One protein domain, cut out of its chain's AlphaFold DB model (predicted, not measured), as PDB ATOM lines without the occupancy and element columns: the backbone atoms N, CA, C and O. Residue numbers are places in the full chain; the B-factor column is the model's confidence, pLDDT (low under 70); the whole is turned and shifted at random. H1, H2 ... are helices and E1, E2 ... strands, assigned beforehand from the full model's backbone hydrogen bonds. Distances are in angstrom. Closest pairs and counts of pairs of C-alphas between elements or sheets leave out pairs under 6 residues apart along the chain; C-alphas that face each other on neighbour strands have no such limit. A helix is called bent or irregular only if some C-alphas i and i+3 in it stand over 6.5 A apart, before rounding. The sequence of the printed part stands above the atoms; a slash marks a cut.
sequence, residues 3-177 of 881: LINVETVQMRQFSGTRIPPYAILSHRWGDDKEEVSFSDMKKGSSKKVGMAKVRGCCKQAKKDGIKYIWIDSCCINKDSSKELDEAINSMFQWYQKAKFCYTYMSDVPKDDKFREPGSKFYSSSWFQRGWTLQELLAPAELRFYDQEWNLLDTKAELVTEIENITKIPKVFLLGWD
ATOM      1  N   LEU A   3      92.407 107.351  80.944       95.62
ATOM      2  CA  LEU A   3      92.860 105.985  81.224       95.62
ATOM      3  C   LEU A   3      91.884 104.983  80.601       95.62
ATOM      4  O   LEU A   3      90.677 105.224  80.592       95.62
ATOM      5  N   ILE A   4      92.385 103.851  80.123       96.38
ATOM      6  CA  ILE A   4      91.580 102.748  79.586       96.38
ATOM      7  C   ILE A   4      91.204 101.823  80.749       96.38
ATOM      8  O   ILE A   4      92.075 101.406  81.510       96.38
ATOM      9  N   ASN A   5      89.923 101.494  80.910       95.81
ATOM     10  CA  ASN A   5      89.486 100.479  81.869       95.81
ATOM     11  C   ASN A   5      89.846  99.071  81.360       95.81
ATOM     12  O   ASN A   5      89.547  98.745  80.215       95.81
ATOM     13  N   VAL A   6      90.442  98.224  82.205       95.75
ATOM     14  CA  VAL A   6      90.963  96.905  81.772       95.75
ATOM     15  C   VAL A   6      89.887  95.871  81.431       95.75
ATOM     16  O   VAL A   6      90.195  94.859  80.809       95.75
ATOM     17  N   GLU A   7      88.638  96.097  81.844       92.56
ATOM     18  CA  GLU A   7      87.537  95.142  81.674       92.56
ATOM     19  C   GLU A   7      86.683  95.486  80.453       92.56
ATOM     20  O   GLU A   7      86.375  94.605  79.655       92.56
ATOM     21  N   THR A   8      86.349  96.768  80.263       92.25
ATOM     22  CA  THR A   8      85.571  97.229  79.099       92.25
ATOM     23  C   THR A   8      86.436  97.665  77.914       92.25
ATOM     24  O   THR A   8      85.915  97.836  76.815       92.25
ATOM     25  N   VAL A   9      87.743  97.877  78.119       91.88
ATOM     26  CA  VAL A   9      88.693  98.452  77.141       91.88
ATOM     27  C   VAL A   9      88.262  99.851  76.642       91.88
ATOM     28  O   VAL A   9      88.721 100.342  75.615       91.88
ATOM     29  N   GLN A  10      87.397 100.542  77.392       91.19
ATOM     30  CA  GLN A  10      86.939 101.903  77.091       91.19
ATOM     31  C   GLN A  10      87.744 102.949  77.868       91.19
ATOM     32  O   GLN A  10      88.131 102.735  79.019       91.19
ATOM     33  N   MET A  11      87.937 104.121  77.262       93.31
ATOM     34  CA  MET A  11      88.554 105.269  77.927       93.31
ATOM     35  C   MET A  11      87.613 105.917  78.950       93.31
ATOM     36  O   MET A  11      86.426 106.106  78.692       93.31
ATOM     37  N   ARG A  12      88.171 106.344  80.086       92.94
ATOM     38  CA  ARG A  12      87.542 107.232  81.073       92.94
ATOM     39  C   ARG A  12      88.472 108.406  81.377       92.94
ATOM     40  O   ARG A  12      89.694 108.257  81.366       92.94
ATOM     41  N   GLN A  13      87.901 109.580  81.631       92.38
ATOM     42  CA  GLN A  13      88.652 110.801  81.926       92.38
ATOM     43  C   GLN A  13      88.678 111.081  83.432       92.38
ATOM     44  O   GLN A  13      87.654 110.998  84.103       92.38
ATOM     45  N   PHE A  14      89.856 111.444  83.941       91.00
ATOM     46  CA  PHE A  14      90.118 111.748  85.347       91.00
ATOM     47  C   PHE A  14      90.803 113.116  85.481       91.00
ATOM     48  O   PHE A  14      91.684 113.471  84.684       91.00
ATOM     49  N   SER A  15      90.400 113.877  86.498       82.75
ATOM     50  CA  SER A  15      90.845 115.248  86.772       82.75
ATOM     51  C   SER A  15      91.294 115.426  88.229       82.75
ATOM     52  O   SER A  15      90.840 114.724  89.136       82.75
ATOM     53  N   GLY A  16      92.203 116.382  88.447       73.31
ATOM     54  CA  GLY A  16      92.737 116.713  89.769       73.31
ATOM     55  C   GLY A  16      93.392 115.522  90.477       73.31
ATOM     56  O   GLY A  16      94.059 114.694  89.861       73.31
ATOM     57  N   THR A  17      93.178 115.433  91.789       67.31
ATOM     58  CA  THR A  17      93.734 114.389  92.668       67.31
ATOM     59  C   THR A  17      93.034 113.029  92.560       67.31
ATOM     60  O   THR A  17      93.479 112.070  93.181       67.31
ATOM     61  N   ARG A  18      91.957 112.903  91.770       80.12
ATOM     62  CA  ARG A  18      91.129 111.683  91.666       80.12
ATOM     63  C   ARG A  18      91.604 110.702  90.581       80.12
ATOM     64  O   ARG A  18      90.787 110.006  89.982       80.12
ATOM     65  N   ILE A  19      92.905 110.657  90.294       89.56
ATOM     66  CA  ILE A  19      93.483 109.688  89.350       89.56
ATOM     67  C   ILE A  19      93.667 108.349  90.095       89.56
ATOM     68  O   ILE A  19      94.422 108.313  91.067       89.56
ATOM     69  N   PRO A  20      92.982 107.259  89.697       93.31
ATOM     70  CA  PRO A  20      93.137 105.951  90.336       93.31
ATOM     71  C   PRO A  20      94.498 105.329  89.984       93.31
ATOM     72  O   PRO A  20      95.064 105.692  88.955       93.31
ATOM     73  N   PRO A  21      95.008 104.348  90.755       94.94
ATOM     74  CA  PRO A  21      96.210 103.604  90.380       94.94
ATOM     75  C   PRO A  21      96.077 102.973  88.987       94.94
ATOM     76  O   PRO A  21      95.094 102.282  88.701       94.94
ATOM     77  N   TYR A  22      97.080 103.204  88.142       96.81
ATOM     78  CA  TYR A  22      97.160 102.701  86.772       96.81
ATOM     79  C   TYR A  22      98.524 102.071  86.492       96.81
ATOM     80  O   TYR A  22      99.516 102.392  87.152       96.81
ATOM     81  N   ALA A  23      98.560 101.191  85.495       97.69
ATOM     82  CA  ALA A  23      99.792 100.753  84.853       97.69
ATOM     83  C   ALA A  23      99.979 101.508  83.529       97.69
ATOM     84  O   ALA A  23      99.008 101.979  82.932       97.69
ATOM     85  N   ILE A  24     101.217 101.654  83.075       97.69
ATOM     86  CA  ILE A  24     101.563 102.409  81.869       97.69
ATOM     87  C   ILE A  24     102.290 101.506  80.870       97.69
ATOM     88  O   ILE A  24     103.093 100.664  81.270       97.69
ATOM     89  N   LEU A  25     101.968 101.631  79.581       97.12
ATOM     90  CA  LEU A  25     102.577 100.834  78.518       97.12
ATOM     91  C   LEU A  25     103.673 101.629  77.807       97.12
ATOM     92  O   LEU A  25     103.367 102.499  76.995       97.12
ATOM     93  N   SER A  26     104.925 101.256  78.058       95.38
ATOM     94  CA  SER A  26     106.038 101.590  77.174       95.38
ATOM     95  C   SER A  26     106.084 100.574  76.032       95.38
ATOM     96  O   SER A  26     106.018  99.363  76.257       95.38
ATOM     97  N   HIS A  27     106.170 101.036  74.785       86.94
ATOM     98  CA  HIS A  27     106.209 100.126  73.640       86.94
ATOM     99  C   HIS A  27     106.791 100.753  72.368       86.94
ATOM    100  O   HIS A  27     107.136 101.937  72.298       86.94
ATOM    101  N   ARG A  28     106.802  99.944  71.310       83.88
ATOM    102  CA  ARG A  28     106.869 100.381  69.919       83.88
ATOM    103  C   ARG A  28     105.681  99.789  69.132       83.88
ATOM    104  O   ARG A  28     105.264  98.650  69.365       83.88
ATOM    105  N   TRP A  29     105.118 100.569  68.208       83.38
ATOM    106  CA  TRP A  29     104.284 100.063  67.107       83.38
ATOM    107  C   TRP A  29     105.193  99.603  65.962       83.38
ATOM    108  O   TRP A  29     106.233 100.228  65.744       83.38
ATOM    109  N   GLY A  30     104.840  98.507  65.285       75.94
ATOM    110  CA  GLY A  30     105.588  98.003  64.131       75.94
ATOM    111  C   GLY A  30     105.438  98.954  62.947       75.94
ATOM    112  O   GLY A  30     106.203  99.909  62.811       75.94
ATOM    113  N   ASP A  31     104.405  98.722  62.141       75.81
ATOM    114  CA  ASP A  31     103.947  99.670  61.125       75.81
ATOM    115  C   ASP A  31     103.067 100.768  61.743       75.81
ATOM    116  O   ASP A  31     102.275 100.505  62.650       75.81
ATOM    117  N   ASP A  32     103.069 101.968  61.147       75.56
ATOM    118  CA  ASP A  32     102.118 103.052  61.473       75.56
ATOM    119  C   ASP A  32     100.634 102.594  61.323       75.56
ATOM    120  O   ASP A  32      99.725 103.171  61.919       75.56
ATOM    121  N   LYS A  33     100.371 101.511  60.568       78.56
ATOM    122  CA  LYS A  33      99.048 100.864  60.430       78.56
ATOM    123  C   LYS A  33      98.607 100.087  61.681       78.56
ATOM    124  O   LYS A  33      97.404  99.888  61.870       78.56
ATOM    125  N   GLU A  34      99.541  99.643  62.526       83.38
ATOM    126  CA  GLU A  34      99.223  98.996  63.804       83.38
ATOM    127  C   GLU A  34      98.718  99.988  64.854       83.38
ATOM    128  O   GLU A  34      97.938  99.581  65.720       83.38
ATOM    129  N   GLU A  35      99.181 101.248  64.812       88.94
ATOM    130  CA  GLU A  35      98.983 102.214  65.897       88.94
ATOM    131  C   GLU A  35      97.496 102.393  66.214       88.94
ATOM    132  O   GLU A  35      96.686 102.770  65.364       88.94
ATOM    133  N   VAL A  36      97.131 102.118  67.466       90.88
ATOM    134  CA  VAL A  36      95.780 102.339  67.982       90.88
ATOM    135  C   VAL A  36      95.708 103.768  68.509       90.88
ATOM    136  O   VAL A  36      96.166 104.056  69.615       90.88
ATOM    137  N   SER A  37      95.136 104.667  67.710       92.38
ATOM    138  CA  SER A  37      95.027 106.085  68.056       92.38
ATOM    139  C   SER A  37      93.893 106.365  69.052       92.38
ATOM    140  O   SER A  37      92.938 105.593  69.187       92.38
ATOM    141  N   PHE A  38      93.926 107.538  69.685       92.12
ATOM    142  CA  PHE A  38      92.806 108.096  70.445       92.12
ATOM    143  C   PHE A  38      91.502 108.118  69.628       92.12
ATOM    144  O   PHE A  38      90.433 107.791  70.148       92.12
ATOM    145  N   SER A  39      91.591 108.418  68.330       90.25
ATOM    146  CA  SER A  39      90.454 108.395  67.404       90.25
ATOM    147  C   SER A  39      89.920 106.979  67.138       90.25
ATOM    148  O   SER A  39      88.706 106.812  67.017       90.25
ATOM    149  N   ASP A  40      90.770 105.945  67.117       90.38
ATOM    150  CA  ASP A  40      90.338 104.538  67.045       90.38
ATOM    151  C   ASP A  40      89.624 104.104  68.331       90.38
ATOM    152  O   ASP A  40      88.543 103.511  68.279       90.38
ATOM    153  N   MET A  41      90.194 104.450  69.490       91.62
ATOM    154  CA  MET A  41      89.627 104.135  70.805       91.62
ATOM    155  C   MET A  41      88.290 104.842  71.037       91.62
ATOM    156  O   MET A  41      87.351 104.232  71.548       91.62
ATOM    157  N   LYS A  42      88.163 106.107  70.615       88.88
ATOM    158  CA  LYS A  42      86.910 106.877  70.692       88.88
ATOM    159  C   LYS A  42      85.819 106.308  69.775       88.88
ATOM    160  O   LYS A  42      84.645 106.388  70.121       88.88
ATOM    161  N   LYS A  43      86.196 105.709  68.638       86.81
ATOM    162  CA  LYS A  43      85.289 104.994  67.719       86.81
ATOM    163  C   LYS A  43      84.990 103.547  68.148       86.81
ATOM    164  O   LYS A  43      84.184 102.891  67.498       86.81
ATOM    165  N   GLY A  44      85.641 103.026  69.194       79.81
ATOM    166  CA  GLY A  44      85.504 101.626  69.614       79.81
ATOM    167  C   GLY A  44      86.057 100.617  68.596       79.81
ATOM    168  O   GLY A  44      85.528  99.512  68.480       79.81
ATOM    169  N   SER A  45      87.091 100.994  67.831       75.12
ATOM    170  CA  SER A  45      87.621 100.223  66.695       75.12
ATOM    171  C   SER A  45      88.299  98.913  67.126       75.12
ATOM    172  O   SER A  45      89.514  98.811  67.283       75.12
ATOM    173  N   SER A  46      87.495  97.867  67.310       73.50
ATOM    174  CA  SER A  46      87.928  96.561  67.821       73.50
ATOM    175  C   SER A  46      88.743  95.714  66.832       73.50
ATOM    176  O   SER A  46      89.287  94.687  67.246       73.50
ATOM    177  N   LYS A  47      88.822  96.138  65.558       75.94
ATOM    178  CA  LYS A  47      89.378  95.386  64.417       75.94
ATOM    179  C   LYS A  47      90.846  95.695  64.068       75.94
ATOM    180  O   LYS A  47      91.414  94.973  63.255       75.94
ATOM    181  N   LYS A  48      91.475  96.737  64.633       84.94
ATOM    182  CA  LYS A  48      92.904  97.027  64.374       84.94
ATOM    183  C   LYS A  48      93.806  95.941  64.971       84.94
ATOM    184  O   LYS A  48      93.615  95.562  66.122       84.94
ATOM    185  N   VAL A  49      94.841  95.524  64.235       85.25
ATOM    186  CA  VAL A  49      95.827  94.507  64.670       85.25
ATOM    187  C   VAL A  49      96.452  94.874  66.023       85.25
ATOM    188  O   VAL A  49      96.491  94.053  66.938       85.25
ATOM    189  N   GLY A  50      96.821  96.147  66.207       87.31
ATOM    190  CA  GLY A  50      97.379  96.661  67.458       87.31
ATOM    191  C   GLY A  50      96.482  96.506  68.696       87.31
ATOM    192  O   GLY A  50      96.990  96.535  69.819       87.31
ATOM    193  N   MET A  51      95.176  96.243  68.539       91.06
ATOM    194  CA  MET A  51      94.294  95.923  69.669       91.06
ATOM    195  C   MET A  51      94.696  94.630  70.389       91.06
ATOM    196  O   MET A  51      94.355  94.478  71.560       91.06
ATOM    197  N   ALA A  52      95.445  93.719  69.755       90.06
ATOM    198  CA  ALA A  52      96.041  92.574  70.447       90.06
ATOM    199  C   ALA A  52      97.008  93.032  71.559       90.06
ATOM    200  O   ALA A  52      96.900  92.576  72.697       90.06
ATOM    201  N   LYS A  53      97.864  94.019  71.260       92.00
ATOM    202  CA  LYS A  53      98.830  94.640  72.186       92.00
ATOM    203  C   LYS A  53      98.118  95.381  73.329       92.00
ATOM    204  O   LYS A  53      98.454  95.189  74.496       92.00
ATOM    205  N   VAL A  54      97.061  96.139  73.013       94.00
ATOM    206  CA  VAL A  54      96.206  96.821  74.013       94.00
ATOM    207  C   VAL A  54      95.518  95.812  74.945       94.00
ATOM    208  O   VAL A  54      95.525  95.986  76.166       94.00
ATOM    209  N   ARG A  55      94.956  94.725  74.395       94.19
ATOM    210  CA  ARG A  55      94.312  93.653  75.177       94.19
ATOM    211  C   ARG A  55      95.321  92.865  76.020       94.19
ATOM    212  O   ARG A  55      94.972  92.489  77.134       94.19
ATOM    213  N   GLY A  56      96.544  92.640  75.535       94.50
ATOM    214  CA  GLY A  56      97.640  92.041  76.309       94.50
ATOM    215  C   GLY A  56      97.976  92.869  77.551       94.50
ATOM    216  O   GLY A  56      97.923  92.356  78.667       94.50
ATOM    217  N   CYS A  57      98.148  94.182  77.374       96.19
ATOM    218  CA  CYS A  57      98.345  95.120  78.479       96.19
ATOM    219  C   CYS A  57      97.173  95.096  79.483       96.19
ATOM    220  O   CYS A  57      97.396  95.017  80.689       96.19
ATOM    221  N   CYS A  58      95.918  95.062  79.008       96.62
ATOM    222  CA  CYS A  58      94.744  94.920  79.884       96.62
ATOM    223  C   CYS A  58      94.736  93.592  80.667       96.62
ATOM    224  O   CYS A  58      94.398  93.591  81.851       96.62
ATOM    225  N   LYS A  59      95.122  92.469  80.040       96.62
ATOM    226  CA  LYS A  59      95.232  91.157  80.709       96.62
ATOM    227  C   LYS A  59      96.282  91.186  81.822       96.62
ATOM    228  O   LYS A  59      95.985  90.751  82.933       96.62
ATOM    229  N   GLN A  60      97.475  91.715  81.544       96.88
ATOM    230  CA  GLN A  60      98.555  91.787  82.531       96.88
ATOM    231  C   GLN A  60      98.211  92.758  83.672       96.88
ATOM    232  O   GLN A  60      98.339  92.396  84.839       96.88
ATOM    233  N   ALA A  61      97.641  93.926  83.360       97.00
ATOM    234  CA  ALA A  61      97.115  94.849  84.365       97.00
ATOM    235  C   ALA A  61      96.057  94.191  85.267       97.00
ATOM    236  O   ALA A  61      96.119  94.336  86.488       97.00
ATOM    237  N   LYS A  62      95.128  93.408  84.696       96.75
ATOM    238  CA  LYS A  62      94.130  92.658  85.475       96.75
ATOM    239  C   LYS A  62      94.768  91.574  86.357       96.75
ATOM    240  O   LYS A  62      94.326  91.412  87.492       96.75
ATOM    241  N   LYS A  63      95.816  90.885  85.883       96.44
ATOM    242  CA  LYS A  63      96.610  89.918  86.671       96.44
ATOM    243  C   LYS A  63      97.309  90.587  87.864       96.44
ATOM    244  O   LYS A  63      97.300  90.027  88.952       96.44
ATOM    245  N   ASP A  64      97.826  91.802  87.687       95.62
ATOM    246  CA  ASP A  64      98.463  92.598  88.750       95.62
ATOM    247  C   ASP A  64      97.467  93.413  89.621       95.62
ATOM    248  O   ASP A  64      97.865  94.294  90.393       95.62
ATOM    249  N   GLY A  65      96.156  93.159  89.498       96.50
ATOM    250  CA  GLY A  65      95.106  93.803  90.302       96.50
ATOM    251  C   GLY A  65      94.803  95.267  89.942       96.50
ATOM    252  O   GLY A  65      94.190  95.988  90.732       96.50
ATOM    253  N   ILE A  66      95.226  95.731  88.766       97.56
ATOM    254  CA  ILE A  66      95.102  97.120  88.314       97.56
ATOM    255  C   ILE A  66      93.864  97.299  87.428       97.56
ATOM    256  O   ILE A  66      93.688  96.608  86.430       97.56
ATOM    257  N   LYS A  67      93.006  98.273  87.768       97.00
ATOM    258  CA  LYS A  67      91.730  98.523  87.060       97.00
ATOM    259  C   LYS A  67      91.848  99.402  85.807       97.00
ATOM    260  O   LYS A  67      90.890  99.486  85.035       97.00
ATOM    261  N   TYR A  68      92.988 100.067  85.614       97.62
ATOM    262  CA  TYR A  68      93.191 101.073  84.571       97.62
ATOM    263  C   TYR A  68      94.598 101.022  83.964       97.62
ATOM    264  O   TYR A  68      95.575 100.844  84.687       97.62
ATOM    265  N   ILE A  69      94.710 101.247  82.654       97.75
ATOM    266  CA  ILE A  69      95.998 101.418  81.964       97.75
ATOM    267  C   ILE A  69      96.083 102.749  81.216       97.75
ATOM    268  O   ILE A  69      95.063 103.348  80.867       97.75
ATOM    269  N   TRP A  70      97.307 103.186  80.929       97.06
ATOM    270  CA  TRP A  70      97.611 104.290  80.019       97.06
ATOM    271  C   TRP A  70      98.514 103.819  78.875       97.06
ATOM    272  O   TRP A  70      99.417 103.008  79.080       97.06
ATOM    273  N   ILE A  71      98.264 104.347  77.678       95.69
ATOM    274  CA  ILE A  71      99.054 104.134  76.456       95.69
ATOM    275  C   ILE A  71      99.048 105.472  75.702       95.69
ATOM    276  O   ILE A  71      97.963 106.034  75.523       95.69
ATOM    277  N   ASP A  72     100.206 105.978  75.267       92.38
ATOM    278  CA  ASP A  72     100.376 107.329  74.691       92.38
ATOM    279  C   ASP A  72      99.381 107.609  73.553       92.38
ATOM    280  O   ASP A  72      98.598 108.557  73.571       92.38
ATOM    281  N   SER A  73      99.379 106.684  72.607       91.81
ATOM    282  CA  SER A  73      98.748 106.697  71.301       91.81
ATOM    283  C   SER A  73      97.241 106.571  71.428       91.81
ATOM    284  O   SER A  73      96.499 107.250  70.721       91.81
ATOM    285  N   CYS A  74      96.791 105.789  72.407       93.12
ATOM    286  CA  CYS A  74      95.387 105.611  72.741       93.12
ATOM    287  C   CYS A  74      94.812 106.753  73.594       93.12
ATOM    288  O   CYS A  74      93.618 107.027  73.499       93.12
ATOM    289  N   CYS A  75      95.607 107.369  74.478       93.94
ATOM    290  CA  CYS A  75      95.092 108.252  75.536       93.94
ATOM    291  C   CYS A  75      95.270 109.749  75.247       93.94
ATOM    292  O   CYS A  75      94.468 110.541  75.757       93.94
ATOM    293  N   ILE A  76      96.281 110.134  74.457       93.06
ATOM    294  CA  ILE A  76      96.554 111.515  74.032       93.06
ATOM    295  C   ILE A  76      95.881 111.773  72.679       93.06
ATOM    296  O   ILE A  76      96.055 111.013  71.726       93.06
ATOM    297  N   ASN A  77      95.161 112.883  72.565       91.88
ATOM    298  CA  ASN A  77      94.656 113.381  71.294       91.88
ATOM    299  C   ASN A  77      95.779 114.103  70.531       91.88
ATOM    300  O   ASN A  77      95.910 115.324  70.625       91.88
ATOM    301  N   LYS A  78      96.592 113.343  69.785       88.50
ATOM    302  CA  LYS A  78      97.737 113.861  69.007       88.50
ATOM    303  C   LYS A  78      97.340 114.941  67.979       88.50
ATOM    304  O   LYS A  78      98.174 115.770  67.633       88.50
ATOM    305  N   ASP A  79      96.067 114.986  67.577       88.69
ATOM    306  CA  ASP A  79      95.498 115.998  66.671       88.69
ATOM    307  C   ASP A  79      95.312 117.383  67.336       88.69
ATOM    308  O   ASP A  79      95.080 118.381  66.656       88.69
ATOM    309  N   SER A  80      95.393 117.475  68.672       90.62
ATOM    310  CA  SER A  80      95.314 118.740  69.411       90.62
ATOM    311  C   SER A  80      96.700 119.180  69.873       90.62
ATOM    312  O   SER A  80      97.239 118.640  70.837       90.62
ATOM    313  N   SER A  81      97.255 120.209  69.227       86.88
ATOM    314  CA  SER A  81      98.576 120.769  69.555       86.88
ATOM    315  C   SER A  81      98.721 121.134  71.035       86.88
ATOM    316  O   SER A  81      99.713 120.766  71.656       86.88
ATOM    317  N   LYS A  82      97.704 121.778  71.624       88.50
ATOM    318  CA  LYS A  82      97.671 122.109  73.056       88.50
ATOM    319  C   LYS A  82      97.706 120.864  73.948       88.50
ATOM    320  O   LYS A  82      98.437 120.848  74.932       88.50
ATOM    321  N   GLU A  83      96.917 119.836  73.637       91.19
ATOM    322  CA  GLU A  83      96.898 118.622  74.460       91.19
ATOM    323  C   GLU A  83      98.206 117.833  74.326       91.19
ATOM    324  O   GLU A  83      98.693 117.289  75.312       91.19
ATOM    325  N   LEU A  84      98.792 117.803  73.127       90.00
ATOM    326  CA  LEU A  84     100.086 117.179  72.873       90.00
ATOM    327  C   LEU A  84     101.213 117.898  73.638       90.00
ATOM    328  O   LEU A  84     102.063 117.226  74.217       90.00
ATOM    329  N   ASP A  85     101.176 119.234  73.707       89.25
ATOM    330  CA  ASP A  85     102.125 120.063  74.465       89.25
ATOM    331  C   ASP A  85     102.011 119.826  75.980       89.25
ATOM    332  O   ASP A  85     103.004 119.491  76.634       89.25
ATOM    333  N   GLU A  86     100.787 119.884  76.524       90.75
ATOM    334  CA  GLU A  86     100.501 119.539  77.924       90.75
ATOM    335  C   GLU A  86     100.921 118.093  78.248       90.75
ATOM    336  O   GLU A  86     101.446 117.825  79.332       90.75
ATOM    337  N   ALA A  87     100.714 117.155  77.317       91.75
ATOM    338  CA  ALA A  87     101.028 115.744  77.501       91.75
ATOM    339  C   ALA A  87     102.531 115.454  77.476       91.75
ATOM    340  O   ALA A  87     103.009 114.739  78.354       91.75
ATOM    341  N   ILE A  88     103.285 116.009  76.523       90.75
ATOM    342  CA  ILE A  88     104.737 115.804  76.420       90.75
ATOM    343  C   ILE A  88     105.463 116.454  77.604       90.75
ATOM    344  O   ILE A  88     106.267 115.785  78.253       90.75
ATOM    345  N   ASN A  89     105.081 117.675  77.996       93.38
ATOM    346  CA  ASN A  89     105.588 118.317  79.217       93.38
ATOM    347  C   ASN A  89     105.210 117.546  80.508       93.38
ATOM    348  O   ASN A  89     105.894 117.671  81.522       93.38
ATOM    349  N   SER A  90     104.154 116.719  80.487       92.50
ATOM    350  CA  SER A  90     103.726 115.894  81.634       92.50
ATOM    351  C   SER A  90     104.238 114.446  81.613       92.50
ATOM    352  O   SER A  90     104.121 113.751  82.628       92.50
ATOM    353  N   MET A  91     104.771 113.958  80.488       91.94
ATOM    354  CA  MET A  91     104.884 112.518  80.210       91.94
ATOM    355  C   MET A  91     105.779 111.786  81.216       91.94
ATOM    356  O   MET A  91     105.386 110.750  81.753       91.94
ATOM    357  N   PHE A  92     106.930 112.370  81.556       93.81
ATOM    358  CA  PHE A  92     107.834 111.847  82.585       93.81
ATOM    359  C   PHE A  92     107.127 111.676  83.939       93.81
ATOM    360  O   PHE A  92     107.277 110.653  84.603       93.81
ATOM    361  N   GLN A  93     106.297 112.646  84.337       92.81
ATOM    362  CA  GLN A  93     105.558 112.582  85.598       92.81
ATOM    363  C   GLN A  93     104.459 111.506  85.569       92.81
ATOM    364  O   GLN A  93     104.122 110.949  86.613       92.81
ATOM    365  N   TRP A  94     103.897 111.187  84.399       94.12
ATOM    366  CA  TRP A  94     102.944 110.082  84.246       94.12
ATOM    367  C   TRP A  94     103.642 108.718  84.334       94.12
ATOM    368  O   TRP A  94     103.159 107.842  85.047       94.12
ATOM    369  N   TYR A  95     104.826 108.557  83.739       95.31
ATOM    370  CA  TYR A  95     105.643 107.355  83.948       95.31
ATOM    371  C   TYR A  95     106.114 107.203  85.406       95.31
ATOM    372  O   TYR A  95     106.066 106.101  85.947       95.31
ATOM    373  N   GLN A  96     106.473 108.300  86.082       93.31
ATOM    374  CA  GLN A  96     106.865 108.294  87.499       93.31
ATOM    375  C   GLN A  96     105.701 107.997  88.466       93.31
ATOM    376  O   GLN A  96     105.922 107.468  89.553       93.31
ATOM    377  N   LYS A  97     104.460 108.344  88.095       93.12
ATOM    378  CA  LYS A  97     103.246 108.117  88.908       93.12
ATOM    379  C   LYS A  97     102.508 106.815  88.584       93.12
ATOM    380  O   LYS A  97     101.545 106.490  89.281       93.12
ATOM    381  N   ALA A  98     102.906 106.093  87.542       95.38
ATOM    382  CA  ALA A  98     102.363 104.774  87.247       95.38
ATOM    383  C   ALA A  98     102.784 103.772  88.332       95.38
ATOM    384  O   ALA A  98     103.923 103.794  88.794       95.38
ATOM    385  N   LYS A  99     101.881 102.866  88.732       95.50
ATOM    386  CA  LYS A  99     102.220 101.825  89.719       95.50
ATOM    387  C   LYS A  99     103.148 100.763  89.120       95.50
ATOM    388  O   LYS A  99     104.049 100.299  89.801       95.50
ATOM    389  N   PHE A 100     102.926 100.414  87.855       96.81
ATOM    390  CA  PHE A 100     103.796  99.542  87.069       96.81
ATOM    391  C   PHE A 100     103.968 100.143  85.677       96.81
ATOM    392  O   PHE A 100     102.987 100.600  85.086       96.81
ATOM    393  N   CYS A 101     105.177 100.096  85.129       97.81
ATOM    394  CA  CYS A 101     105.401 100.262  83.700       97.81
ATOM    395  C   CYS A 101     105.663  98.893  83.065       97.81
ATOM    396  O   CYS A 101     106.528  98.140  83.514       97.81
ATOM    397  N   TYR A 102     104.900  98.564  82.027       98.12
ATOM    398  CA  TYR A 102     105.111  97.373  81.215       98.12
ATOM    399  C   TYR A 102     105.809  97.790  79.924       98.12
ATOM    400  O   TYR A 102     105.297  98.647  79.208       98.12
ATOM    401  N   THR A 103     106.952  97.181  79.625       97.06
ATOM    402  CA  THR A 103     107.658  97.339  78.352       97.06
ATOM    403  C   THR A 103     107.332  96.160  77.451       97.06
ATOM    404  O   THR A 103     107.709  95.035  77.767       97.06
ATOM    405  N   TYR A 104     106.653  96.408  76.330       95.06
ATOM    406  CA  TYR A 104     106.383  95.385  75.313       95.06
ATOM    407  C   TYR A 104     107.438  95.433  74.200       95.06
ATOM    408  O   TYR A 104     107.481  96.398  73.425       95.06
ATOM    409  N   MET A 105     108.272  94.394  74.114       93.19
ATOM    410  CA  MET A 105     109.393  94.294  73.177       93.19
ATOM    411  C   MET A 105     108.999  93.455  71.956       93.19
ATOM    412  O   MET A 105     109.203  92.246  71.906       93.19
ATOM    413  N   SER A 106     108.433  94.115  70.944       90.12
ATOM    414  CA  SER A 106     107.942  93.478  69.710       90.12
ATOM    415  C   SER A 106     109.018  92.819  68.837       90.12
ATOM    416  O   SER A 106     108.676  92.169  67.858       90.12
ATOM    417  N   ASP A 107     110.296  93.051  69.133       91.81
ATOM    418  CA  ASP A 107     111.462  92.521  68.419       91.81
ATOM    419  C   ASP A 107     112.243  91.456  69.219       91.81
ATOM    420  O   ASP A 107     113.247  90.938  68.725       91.81
ATOM    421  N   VAL A 108     111.759  91.087  70.414       93.19
ATOM    422  CA  VAL A 108     112.312  90.012  71.250       93.19
ATOM    423  C   VAL A 108     111.399  88.779  71.169       93.19
ATOM    424  O   VAL A 108     110.259  88.838  71.642       93.19
ATOM    425  N   PRO A 109     111.856  87.663  70.568       93.31
ATOM    426  CA  PRO A 109     111.123  86.408  70.581       93.31
ATOM    427  C   PRO A 109     111.217  85.725  71.949       93.31
ATOM    428  O   PRO A 109     112.152  85.937  72.714       93.31
ATOM    429  N   LYS A 110     110.247  84.860  72.226       91.25
ATOM    430  CA  LYS A 110     110.079  84.129  73.488       91.25
ATOM    431  C   LYS A 110     111.272  83.285  73.916       91.25
ATOM    432  O   LYS A 110     111.618  83.257  75.090       91.25
ATOM    433  N   ASP A 111     111.892  82.612  72.952       89.50
ATOM    434  CA  ASP A 111     113.041  81.737  73.184       89.50
ATOM    435  C   ASP A 111     114.382  82.505  73.114       89.50
ATOM    436  O   ASP A 111     115.451  81.897  73.040       89.50
ATOM    437  N   ASP A 112     114.350  83.849  73.115       91.44
ATOM    438  CA  ASP A 112     115.554  84.679  73.185       91.44
ATOM    439  C   ASP A 112     116.229  84.543  74.548       91.44
ATOM    440  O   ASP A 112     115.633  84.758  75.605       91.44
ATOM    441  N   LYS A 113     117.529  84.265  74.531       90.38
ATOM    442  CA  LYS A 113     118.342  84.229  75.743       90.38
ATOM    443  C   LYS A 113     118.741  85.646  76.156       90.38
ATOM    444  O   LYS A 113     119.908  86.017  76.075       90.38
ATOM    445  N   PHE A 114     117.775  86.436  76.616       87.44
ATOM    446  CA  PHE A 114     117.911  87.874  76.891       87.44
ATOM    447  C   PHE A 114     119.076  88.281  77.821       87.44
ATOM    448  O   PHE A 114     119.506  89.435  77.790       87.44
ATOM    449  N   ARG A 115     119.620  87.353  78.625       88.62
ATOM    450  CA  ARG A 115     120.809  87.572  79.473       88.62
ATOM    451  C   ARG A 115     122.154  87.333  78.763       88.62
ATOM    452  O   ARG A 115     123.169  87.859  79.217       88.62
ATOM    453  N   GLU A 116     122.194  86.588  77.654       88.81
ATOM    454  CA  GLU A 116     123.415  86.398  76.853       88.81
ATOM    455  C   GLU A 116     123.699  87.654  75.991       88.81
ATOM    456  O   GLU A 116     122.798  88.138  75.293       88.81
ATOM    457  N   PRO A 117     124.931  88.207  75.999       86.88
ATOM    458  CA  PRO A 117     125.294  89.333  75.138       86.88
ATOM    459  C   PRO A 117     125.156  88.987  73.649       86.88
ATOM    460  O   PRO A 117     125.687  87.981  73.189       86.88
ATOM    461  N   GLY A 118     124.471  89.845  72.888       85.81
ATOM    462  CA  GLY A 118     124.181  89.624  71.460       85.81
ATOM    463  C   GLY A 118     122.800  89.021  71.163       85.81
ATOM    464  O   GLY A 118     122.432  88.897  69.997       85.81
ATOM    465  N   SER A 119     122.018  88.710  72.200       93.38
ATOM    466  CA  SER A 119     120.593  88.359  72.108       93.38
ATOM    467  C   SER A 119     119.723  89.468  71.486       93.38
ATOM    468  O   SER A 119     120.150  90.621  71.297       93.38
ATOM    469  N   LYS A 120     118.467  89.142  71.154       93.62
ATOM    470  CA  LYS A 120     117.508  90.121  70.613       93.62
ATOM    471  C   LYS A 120     117.161  91.207  71.622       93.62
ATOM    472  O   LYS A 120     117.008  92.356  71.218       93.62
ATOM    473  N   PHE A 121     117.156  90.901  72.919       94.19
ATOM    474  CA  PHE A 121     117.043  91.907  73.976       94.19
ATOM    475  C   PHE A 121     118.124  92.999  73.865       94.19
ATOM    476  O   PHE A 121     117.800  94.186  73.812       94.19
ATOM    477  N   TYR A 122     119.399  92.609  73.732       93.81
ATOM    478  CA  TYR A 122     120.531  93.544  73.600       93.81
ATOM    479  C   TYR A 122     120.504  94.379  72.311       93.81
ATOM    480  O   TYR A 122     121.072  95.471  72.275       93.81
ATOM    481  N   SER A 123     119.862  93.873  71.255       92.38
ATOM    482  CA  SER A 123     119.750  94.531  69.946       92.38
ATOM    483  C   SER A 123     118.375  95.165  69.682       92.38
ATOM    484  O   SER A 123     118.138  95.667  68.583       92.38
ATOM    485  N   SER A 124     117.482  95.188  70.681       93.38
ATOM    486  CA  SER A 124     116.119  95.706  70.538       93.38
ATOM    487  C   SER A 124     116.090  97.199  70.212       93.38
ATOM    488  O   SER A 124     116.701  98.040  70.884       93.38
ATOM    489  N   SER A 125     115.262  97.544  69.227       91.56
ATOM    490  CA  SER A 125     114.985  98.921  68.820       91.56
ATOM    491  C   SER A 125     114.294  99.747  69.913       91.56
ATOM    492  O   SER A 125     114.290 100.979  69.847       91.56
ATOM    493  N   TRP A 126     113.763  99.103  70.962       94.12
ATOM    494  CA  TRP A 126     113.246  99.800  72.138       94.12
ATOM    495  C   TRP A 126     114.332 100.626  72.840       94.12
ATOM    496  O   TRP A 126     114.072 101.771  73.203       94.12
ATOM    497  N   PHE A 127     115.563 100.115  72.966       94.25
ATOM    498  CA  PHE A 127     116.669 100.854  73.595       94.25
ATOM    499  C   PHE A 127     117.198 102.011  72.732       94.25
ATOM    500  O   PHE A 127     117.758 102.967  73.267       94.25
ATOM    501  N   GLN A 128     116.989 101.949  71.413       92.38
ATOM    502  CA  GLN A 128     117.439 102.953  70.439       92.38
ATOM    503  C   GLN A 128     116.454 104.125  70.281       92.38
ATOM    504  O   GLN A 128     116.830 105.197  69.814       92.38
ATOM    505  N   ARG A 129     115.183 103.975  70.668       92.75
ATOM    506  CA  ARG A 129     114.174 105.039  70.527       92.75
ATOM    507  C   ARG A 129     114.441 106.183  71.519       92.75
ATOM    508  O   ARG A 129     114.668 105.941  72.700       92.75
ATOM    509  N   GLY A 130     114.367 107.443  71.083       92.12
ATOM    510  CA  GLY A 130     114.558 108.614  71.958       92.12
ATOM    511  C   GLY A 130     113.589 108.643  73.141       92.12
ATOM    512  O   GLY A 130     114.006 108.692  74.296       92.12
ATOM    513  N   TRP A 131     112.293 108.523  72.848       92.62
ATOM    514  CA  TRP A 131     111.213 108.588  73.837       92.62
ATOM    515  C   TRP A 131     111.322 107.561  74.975       92.62
ATOM    516  O   TRP A 131     110.960 107.891  76.098       92.62
ATOM    517  N   THR A 132     111.882 106.368  74.744       94.75
ATOM    518  CA  THR A 132     111.952 105.308  75.772       94.75
ATOM    519  C   THR A 132     112.986 105.586  76.872       94.75
ATOM    520  O   THR A 132     113.026 104.859  77.861       94.75
ATOM    521  N   LEU A 133     113.812 106.639  76.767       94.81
ATOM    522  CA  LEU A 133     114.779 106.985  77.818       94.81
ATOM    523  C   LEU A 133     114.079 107.421  79.112       94.81
ATOM    524  O   LEU A 133     114.413 106.939  80.194       94.81
ATOM    525  N   GLN A 134     113.065 108.283  79.003       93.88
ATOM    526  CA  GLN A 134     112.224 108.641  80.148       93.88
ATOM    527  C   GLN A 134     111.354 107.464  80.617       93.88
ATOM    528  O   GLN A 134     111.098 107.340  81.808       93.88
ATOM    529  N   GLU A 135     110.960 106.560  79.719       94.88
ATOM    530  CA  GLU A 135     110.175 105.358  80.054       94.88
ATOM    531  C   GLU A 135     111.019 104.308  80.802       94.88
ATOM    532  O   GLU A 135     110.493 103.543  81.606       94.88
ATOM    533  N   LEU A 136     112.342 104.316  80.604       95.25
ATOM    534  CA  LEU A 136     113.310 103.534  81.373       95.25
ATOM    535  C   LEU A 136     113.583 104.145  82.760       95.25
ATOM    536  O   LEU A 136     113.646 103.427  83.764       95.25
ATOM    537  N   LEU A 137     113.773 105.468  82.812       94.12
ATOM    538  CA  LEU A 137     114.260 106.183  83.998       94.12
ATOM    539  C   LEU A 137     113.158 106.598  84.981       94.12
ATOM    540  O   LEU A 137     113.375 106.519  86.187       94.12
ATOM    541  N   ALA A 138     111.995 107.043  84.500       93.94
ATOM    542  CA  ALA A 138     110.951 107.613  85.351       93.94
ATOM    543  C   ALA A 138     110.196 106.588  86.223       93.94
ATOM    544  O   ALA A 138     109.935 106.915  87.384       93.94
ATOM    545  N   PRO A 139     109.831 105.377  85.745       94.19
ATOM    546  CA  PRO A 139     109.094 104.416  86.564       94.19
ATOM    547  C   PRO A 139     109.946 103.828  87.689       94.19
ATOM    548  O   PRO A 139     111.076 103.379  87.463       94.19
ATOM    549  N   ALA A 140     109.358 103.748  88.884       88.75
ATOM    550  CA  ALA A 140     109.932 103.009  90.005       88.75
ATOM    551  C   ALA A 140     109.973 101.498  89.708       88.75
ATOM    552  O   ALA A 140     111.024 100.877  89.832       88.75
ATOM    553  N   GLU A 141     108.858 100.928  89.235       93.00
ATOM    554  CA  GLU A 141     108.776  99.525  88.820       93.00
ATOM    555  C   GLU A 141     108.533  99.419  87.307       93.00
ATOM    556  O   GLU A 141     107.527  99.902  86.780       93.00
ATOM    557  N   LEU A 142     109.471  98.774  86.613       96.12
ATOM    558  CA  LEU A 142     109.463  98.545  85.168       96.12
ATOM    559  C   LEU A 142     109.673  97.048  84.907       96.12
ATOM    560  O   LEU A 142     110.612  96.459  85.445       96.12
ATOM    561  N   ARG A 143     108.805  96.442  84.094       97.25
ATOM    562  CA  ARG A 143     108.811  95.008  83.759       97.25
ATOM    563  C   ARG A 143     108.873  94.818  82.247       97.25
ATOM    564  O   ARG A 143     108.078  95.431  81.535       97.25
ATOM    565  N   PHE A 144     109.781  93.974  81.772       97.25
ATOM    566  CA  PHE A 144     109.983  93.708  80.347       97.25
ATOM    567  C   PHE A 144     109.232  92.448  79.915       97.25
ATOM    568  O   PHE A 144     109.273  91.432  80.606       97.25
ATOM    569  N   TYR A 145     108.560  92.520  78.770       96.25
ATOM    570  CA  TYR A 145     107.809  91.423  78.166       96.25
ATOM    571  C   TYR A 145     108.222  91.240  76.706       96.25
ATOM    572  O   TYR A 145     108.493  92.219  76.006       96.25
ATOM    573  N   ASP A 146     108.234  89.988  76.261       94.75
ATOM    574  CA  ASP A 146     108.502  89.599  74.876       94.75
ATOM    575  C   ASP A 146     107.326  89.923  73.923       94.75
ATOM    576  O   ASP A 146     106.297  90.492  74.310       94.75
ATOM    577  N   GLN A 147     107.455  89.504  72.662       91.94
ATOM    578  CA  GLN A 147     106.399  89.598  71.646       91.94
ATOM    579  C   GLN A 147     105.114  88.781  71.945       91.94
ATOM    580  O   GLN A 147     104.115  88.941  71.243       91.94
ATOM    581  N   GLU A 148     105.113  87.897  72.946       93.12
ATOM    582  CA  GLU A 148     103.991  87.019  73.326       93.12
ATOM    583  C   GLU A 148     103.322  87.413  74.661       93.12
ATOM    584  O   GLU A 148     102.295  86.831  75.018       93.12
ATOM    585  N   TRP A 149     103.835  88.434  75.362       94.69
ATOM    586  CA  TRP A 149     103.498  88.801  76.750       94.69
ATOM    587  C   TRP A 149     103.978  87.814  77.833       94.69
ATOM    588  O   TRP A 149     103.459  87.823  78.955       94.69
ATOM    589  N   ASN A 150     105.009  87.016  77.560       94.44
ATOM    590  CA  ASN A 150     105.774  86.350  78.615       94.44
ATOM    591  C   ASN A 150     106.653  87.393  79.327       94.44
ATOM    592  O   ASN A 150     107.220  88.283  78.690       94.44
ATOM    593  N   LEU A 151     106.741  87.311  80.657       95.31
ATOM    594  CA  LEU A 151     107.625  88.171  81.448       95.31
ATOM    595  C   LEU A 151     109.073  87.728  81.211       95.31
ATOM    596  O   LEU A 151     109.390  86.571  81.470       95.31
ATOM    597  N   LEU A 152     109.923  88.650  80.758       94.25
ATOM    598  CA  LEU A 152     111.367  88.444  80.670       94.25
ATOM    599  C   LEU A 152     111.968  88.593  82.072       94.25
ATOM    600  O   LEU A 152     112.388  87.612  82.669       94.25
ATOM    601  N   ASP A 153     111.936  89.815  82.616       95.50
ATOM    602  CA  ASP A 153     112.313  90.127  84.000       95.50
ATOM    603  C   ASP A 153     111.964  91.595  84.356       95.50
ATOM    604  O   ASP A 153     111.360  92.328  83.561       95.50
ATOM    605  N   THR A 154     112.329  92.055  85.559       94.56
ATOM    606  CA  THR A 154     112.209  93.475  85.958       94.56
ATOM    607  C   THR A 154     113.466  94.299  85.632       94.56
ATOM    608  O   THR A 154     114.559  93.762  85.466       94.56
ATOM    609  N   LYS A 155     113.348  95.636  85.621       94.62
ATOM    610  CA  LYS A 155     114.497  96.564  85.522       94.62
ATOM    611  C   LYS A 155     115.536  96.374  86.636       94.62
ATOM    612  O   LYS A 155     116.702  96.681  86.407       94.62
ATOM    613  N   ALA A 156     115.135  95.891  87.814       91.44
ATOM    614  CA  ALA A 156     116.073  95.597  88.895       91.44
ATOM    615  C   ALA A 156     116.892  94.330  88.592       91.44
ATOM    616  O   ALA A 156     118.115  94.358  88.699       91.44
ATOM    617  N   GLU A 157     116.238  93.269  88.109       93.00
ATOM    618  CA  GLU A 157     116.882  91.983  87.795       93.00
ATOM    619  C   GLU A 157     117.697  91.998  86.487       93.00
ATOM    620  O   GLU A 157     118.577  91.156  86.301       93.00
ATOM    621  N   LEU A 158     117.423  92.956  85.591       93.56
ATOM    622  CA  LEU A 158     118.144  93.201  84.330       93.56
ATOM    623  C   LEU A 158     119.072  94.424  84.392       93.56
ATOM    624  O   LEU A 158     119.503  94.939  83.358       93.56
ATOM    625  N   VAL A 159     119.367  94.947  85.586       94.06
ATOM    626  CA  VAL A 159     120.114  96.207  85.739       94.06
ATOM    627  C   VAL A 159     121.512  96.157  85.103       94.06
ATOM    628  O   VAL A 159     121.996  97.171  84.602       94.06
ATOM    629  N   THR A 160     122.155  94.986  85.080       92.56
ATOM    630  CA  THR A 160     123.503  94.807  84.512       92.56
ATOM    631  C   THR A 160     123.463  94.776  82.986       92.56
ATOM    632  O   THR A 160     124.271  95.420  82.323       92.56
ATOM    633  N   GLU A 161     122.488  94.069  82.426       94.38
ATOM    634  CA  GLU A 161     122.211  93.973  80.999       94.38
ATOM    635  C   GLU A 161     121.825  95.351  80.435       94.38
ATOM    636  O   GLU A 161     122.388  95.805  79.438       94.38
ATOM    637  N   ILE A 162     120.946  96.078  81.131       95.06
ATOM    638  CA  ILE A 162     120.517  97.430  80.752       95.06
ATOM    639  C   ILE A 162     121.674  98.435  80.854       95.06
ATOM    640  O   ILE A 162     121.830  99.255  79.945       95.06
ATOM    641  N   GLU A 163     122.513  98.383  81.895       94.19
ATOM    642  CA  GLU A 163     123.733  99.206  81.975       94.19
ATOM    643  C   GLU A 163     124.693  98.881  80.820       94.19
ATOM    644  O   GLU A 163     125.203  99.793  80.166       94.19
ATOM    645  N   ASN A 164     124.890  97.599  80.496       92.88
ATOM    646  CA  ASN A 164     125.749  97.179  79.388       92.88
ATOM    647  C   ASN A 164     125.291  97.749  78.038       92.88
ATOM    648  O   ASN A 164     126.143  98.213  77.270       92.88
ATOM    649  N   ILE A 165     123.980  97.762  77.776       93.44
ATOM    650  CA  ILE A 165     123.365  98.310  76.556       93.44
ATOM    651  C   ILE A 165     123.432  99.848  76.545       93.44
ATOM    652  O   ILE A 165     123.927 100.455  75.593       93.44
ATOM    653  N   THR A 166     122.933 100.488  77.606       93.38
ATOM    654  CA  THR A 166     122.626 101.934  77.626       93.38
ATOM    655  C   THR A 166     123.755 102.823  78.146       93.38
ATOM    656  O   THR A 166     123.730 104.028  77.903       93.38
ATOM    657  N   LYS A 167     124.732 102.250  78.860       92.50
ATOM    658  CA  LYS A 167     125.781 102.952  79.626       92.50
ATOM    659  C   LYS A 167     125.242 103.936  80.680       92.50
ATOM    660  O   LYS A 167     125.929 104.879  81.066       92.50
ATOM    661  N   ILE A 168     124.025 103.693  81.172       93.69
ATOM    662  CA  ILE A 168     123.440 104.382  82.330       93.69
ATOM    663  C   ILE A 168     123.878 103.638  83.604       93.69
ATOM    664  O   ILE A 168     123.552 102.456  83.719       93.69
ATOM    665  N   PRO A 169     124.557 104.292  84.569       90.94
ATOM    666  CA  PRO A 169     125.009 103.639  85.798       90.94
ATOM    667  C   PRO A 169     123.880 102.971  86.600       90.94
ATOM    668  O   PRO A 169     122.827 103.590  86.811       90.94
ATOM    669  N   LYS A 170     124.118 101.755  87.127       91.06
ATOM    670  CA  LYS A 170     123.117 100.936  87.862       91.06
ATOM    671  C   LYS A 170     122.321 101.717  88.908       91.06
ATOM    672  O   LYS A 170     121.115 101.522  89.028       91.06
ATOM    673  N   VAL A 171     122.974 102.623  89.640       87.19
ATOM    674  CA  VAL A 171     122.335 103.455  90.676       87.19
ATOM    675  C   VAL A 171     121.125 104.234  90.143       87.19
ATOM    676  O   VAL A 171     120.067 104.221  90.769       87.19
ATOM    677  N   PHE A 172     121.227 104.844  88.959       90.31
ATOM    678  CA  PHE A 172     120.138 105.633  88.369       90.31
ATOM    679  C   PHE A 172     119.049 104.743  87.758       90.31
ATOM    680  O   PHE A 172     117.866 105.064  87.861       90.31
ATOM    681  N   LEU A 173     119.418 103.584  87.198       89.81
ATOM    682  CA  LEU A 173     118.454 102.577  86.733       89.81
ATOM    683  C   LEU A 173     117.582 102.051  87.889       89.81
ATOM    684  O   LEU A 173     116.367 101.919  87.729       89.81
ATOM    685  N   LEU A 174     118.185 101.850  89.067       85.81
ATOM    686  CA  LEU A 174     117.530 101.467  90.326       85.81
ATOM    687  C   LEU A 174     116.794 102.631  91.030       85.81
ATOM    688  O   LEU A 174     116.423 102.513  92.197       85.81
ATOM    689  N   GLY A 175     116.566 103.755  90.343       78.38
ATOM    690  CA  GLY A 175     115.719 104.844  90.837       78.38
ATOM    691  C   GLY A 175     116.397 105.823  91.801       78.38
ATOM    692  O   GLY A 175     115.697 106.569  92.488       78.38
ATOM    693  N   TRP A 176     117.735 105.869  91.859       78.12
ATOM    694  CA  TRP A 176     118.417 107.009  92.485       78.12
ATOM    695  C   TRP A 176     118.125 108.297  91.710       78.12
ATOM    696  O   TRP A 176     117.910 108.285  90.499       78.12
ATOM    697  N   ASP A 177     118.157 109.427  92.416       81.38
ATOM    698  CA  ASP A 177     117.879 110.735  91.830       81.38
ATOM    699  C   ASP A 177     118.926 111.112  90.767       81.38
ATOM    700  O   ASP A 177     120.029 111.566  91.077       81.38
TER     701      ASP A 177
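This is residues 3 to 177 of the 881 residues of an uncharacterized protein of Fusarium poae (UniProt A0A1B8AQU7). A strongly twisted seven-stranded sheet runs through the middle, curling round H2 on one face, with H7 over the opposite face and the last residues of H4 grazing it. Short H1 and H3 sit together near E1 and E2, while H9 packs on H7 and H8, with H5 and H6 near H8. The printed part has 175 residues, with nine named helices and seven named strands in the order E1 E2 E3 H1 H2 E4 H3 H4 E5 H5 H6 H7 E6 E7 H8 H9. The sheet order is E2 E1 E4 E3 E5 E6 E7, mixed, and the class is mixed, helices and strands. The whole is compact and rounded, with a radius of gyration of the C-alphas of 15.8 A and spans of 43 by 36 by 32 A.

Find C-alpha 3 at (92.860, 105.985, 81.224), where E1, residues 3 to 5, begins. Next come E2, 11 to 13, E3, 23 to 27, 12.9 A long from first to last C-alpha, and H1, 38 to 42. H2, 51 to 63, runs 18.2 A from C-alpha 51 at (94.294, 95.923, 69.669); E4, 68 to 70, and H3, 72 to 75, follow. H4, 81 to 97, spans 23.6 A and is irregular, C-alphas 89 and 92 being 7.6 A apart, with a kink of 52 degrees near residue 90. Look on for E5, 100 to 104, 12.7 A, H5, 120 to 123, H6, 125 to 128, H7, 132 to 137, E6, 142 to 145, E7, 151 to 154, H8, 159 to 166, and H9, 170 to 173, ending at C-alpha 173 (118.454, 102.577, 86.733).

E1 and E2 form an antiparallel hairpin, N 3 to O 12 being 2.9 A; E3 and E5 are parallel, N 26 to O 102 being 2.9 A; E6 and E7 form another hairpin, N 144 to O 153 being 2.9 A. E3, H1 H2, E4 is a strand-helix-strand unit, two parallel neighbours with helices between, its crossover right-handed; E5, H5 H6 H7, E6 is another, and E4, H3 H4, E5 is a split, right-handed one with E3 between. H2 is on the sheet, which curls round it; the closest C-alphas of H2 and E3 are those of Ala 61 and Ala 23, 6.5 A apart, and the closest of H2 and E4 are those of Cys 58 and Ile 69, 6.9 A apart. H7, on the opposite face, has a height over the sheet of 9.5 A. H3 only grazes the sheet with residues 72 to 75, and H4 with 94 to 97. H1 touches H3, closest C-alphas Phe 38 and Cys 74, 4.3 A. H4 touches H7 with residues 92 to 95 alone, closest C-alphas Phe 92 and Gln 134, 6.0 A. H8 touches H9, closest C-alphas Val 159 and Lys 170, 6.0 A. In H1, H2, H7 and H8 every O i to N i+4 pair is within hydrogen-bond range; in H4, 11 of 13 are.

The two C-alphas farthest apart, those of Gly 16 and Gly 118, are 45.4 A apart. The printed part has no cut, and the link from E5 to H5, residues 105 to 119, is long. Mean pLDDT of the printed part is 91.4, and residue 17 is under 70.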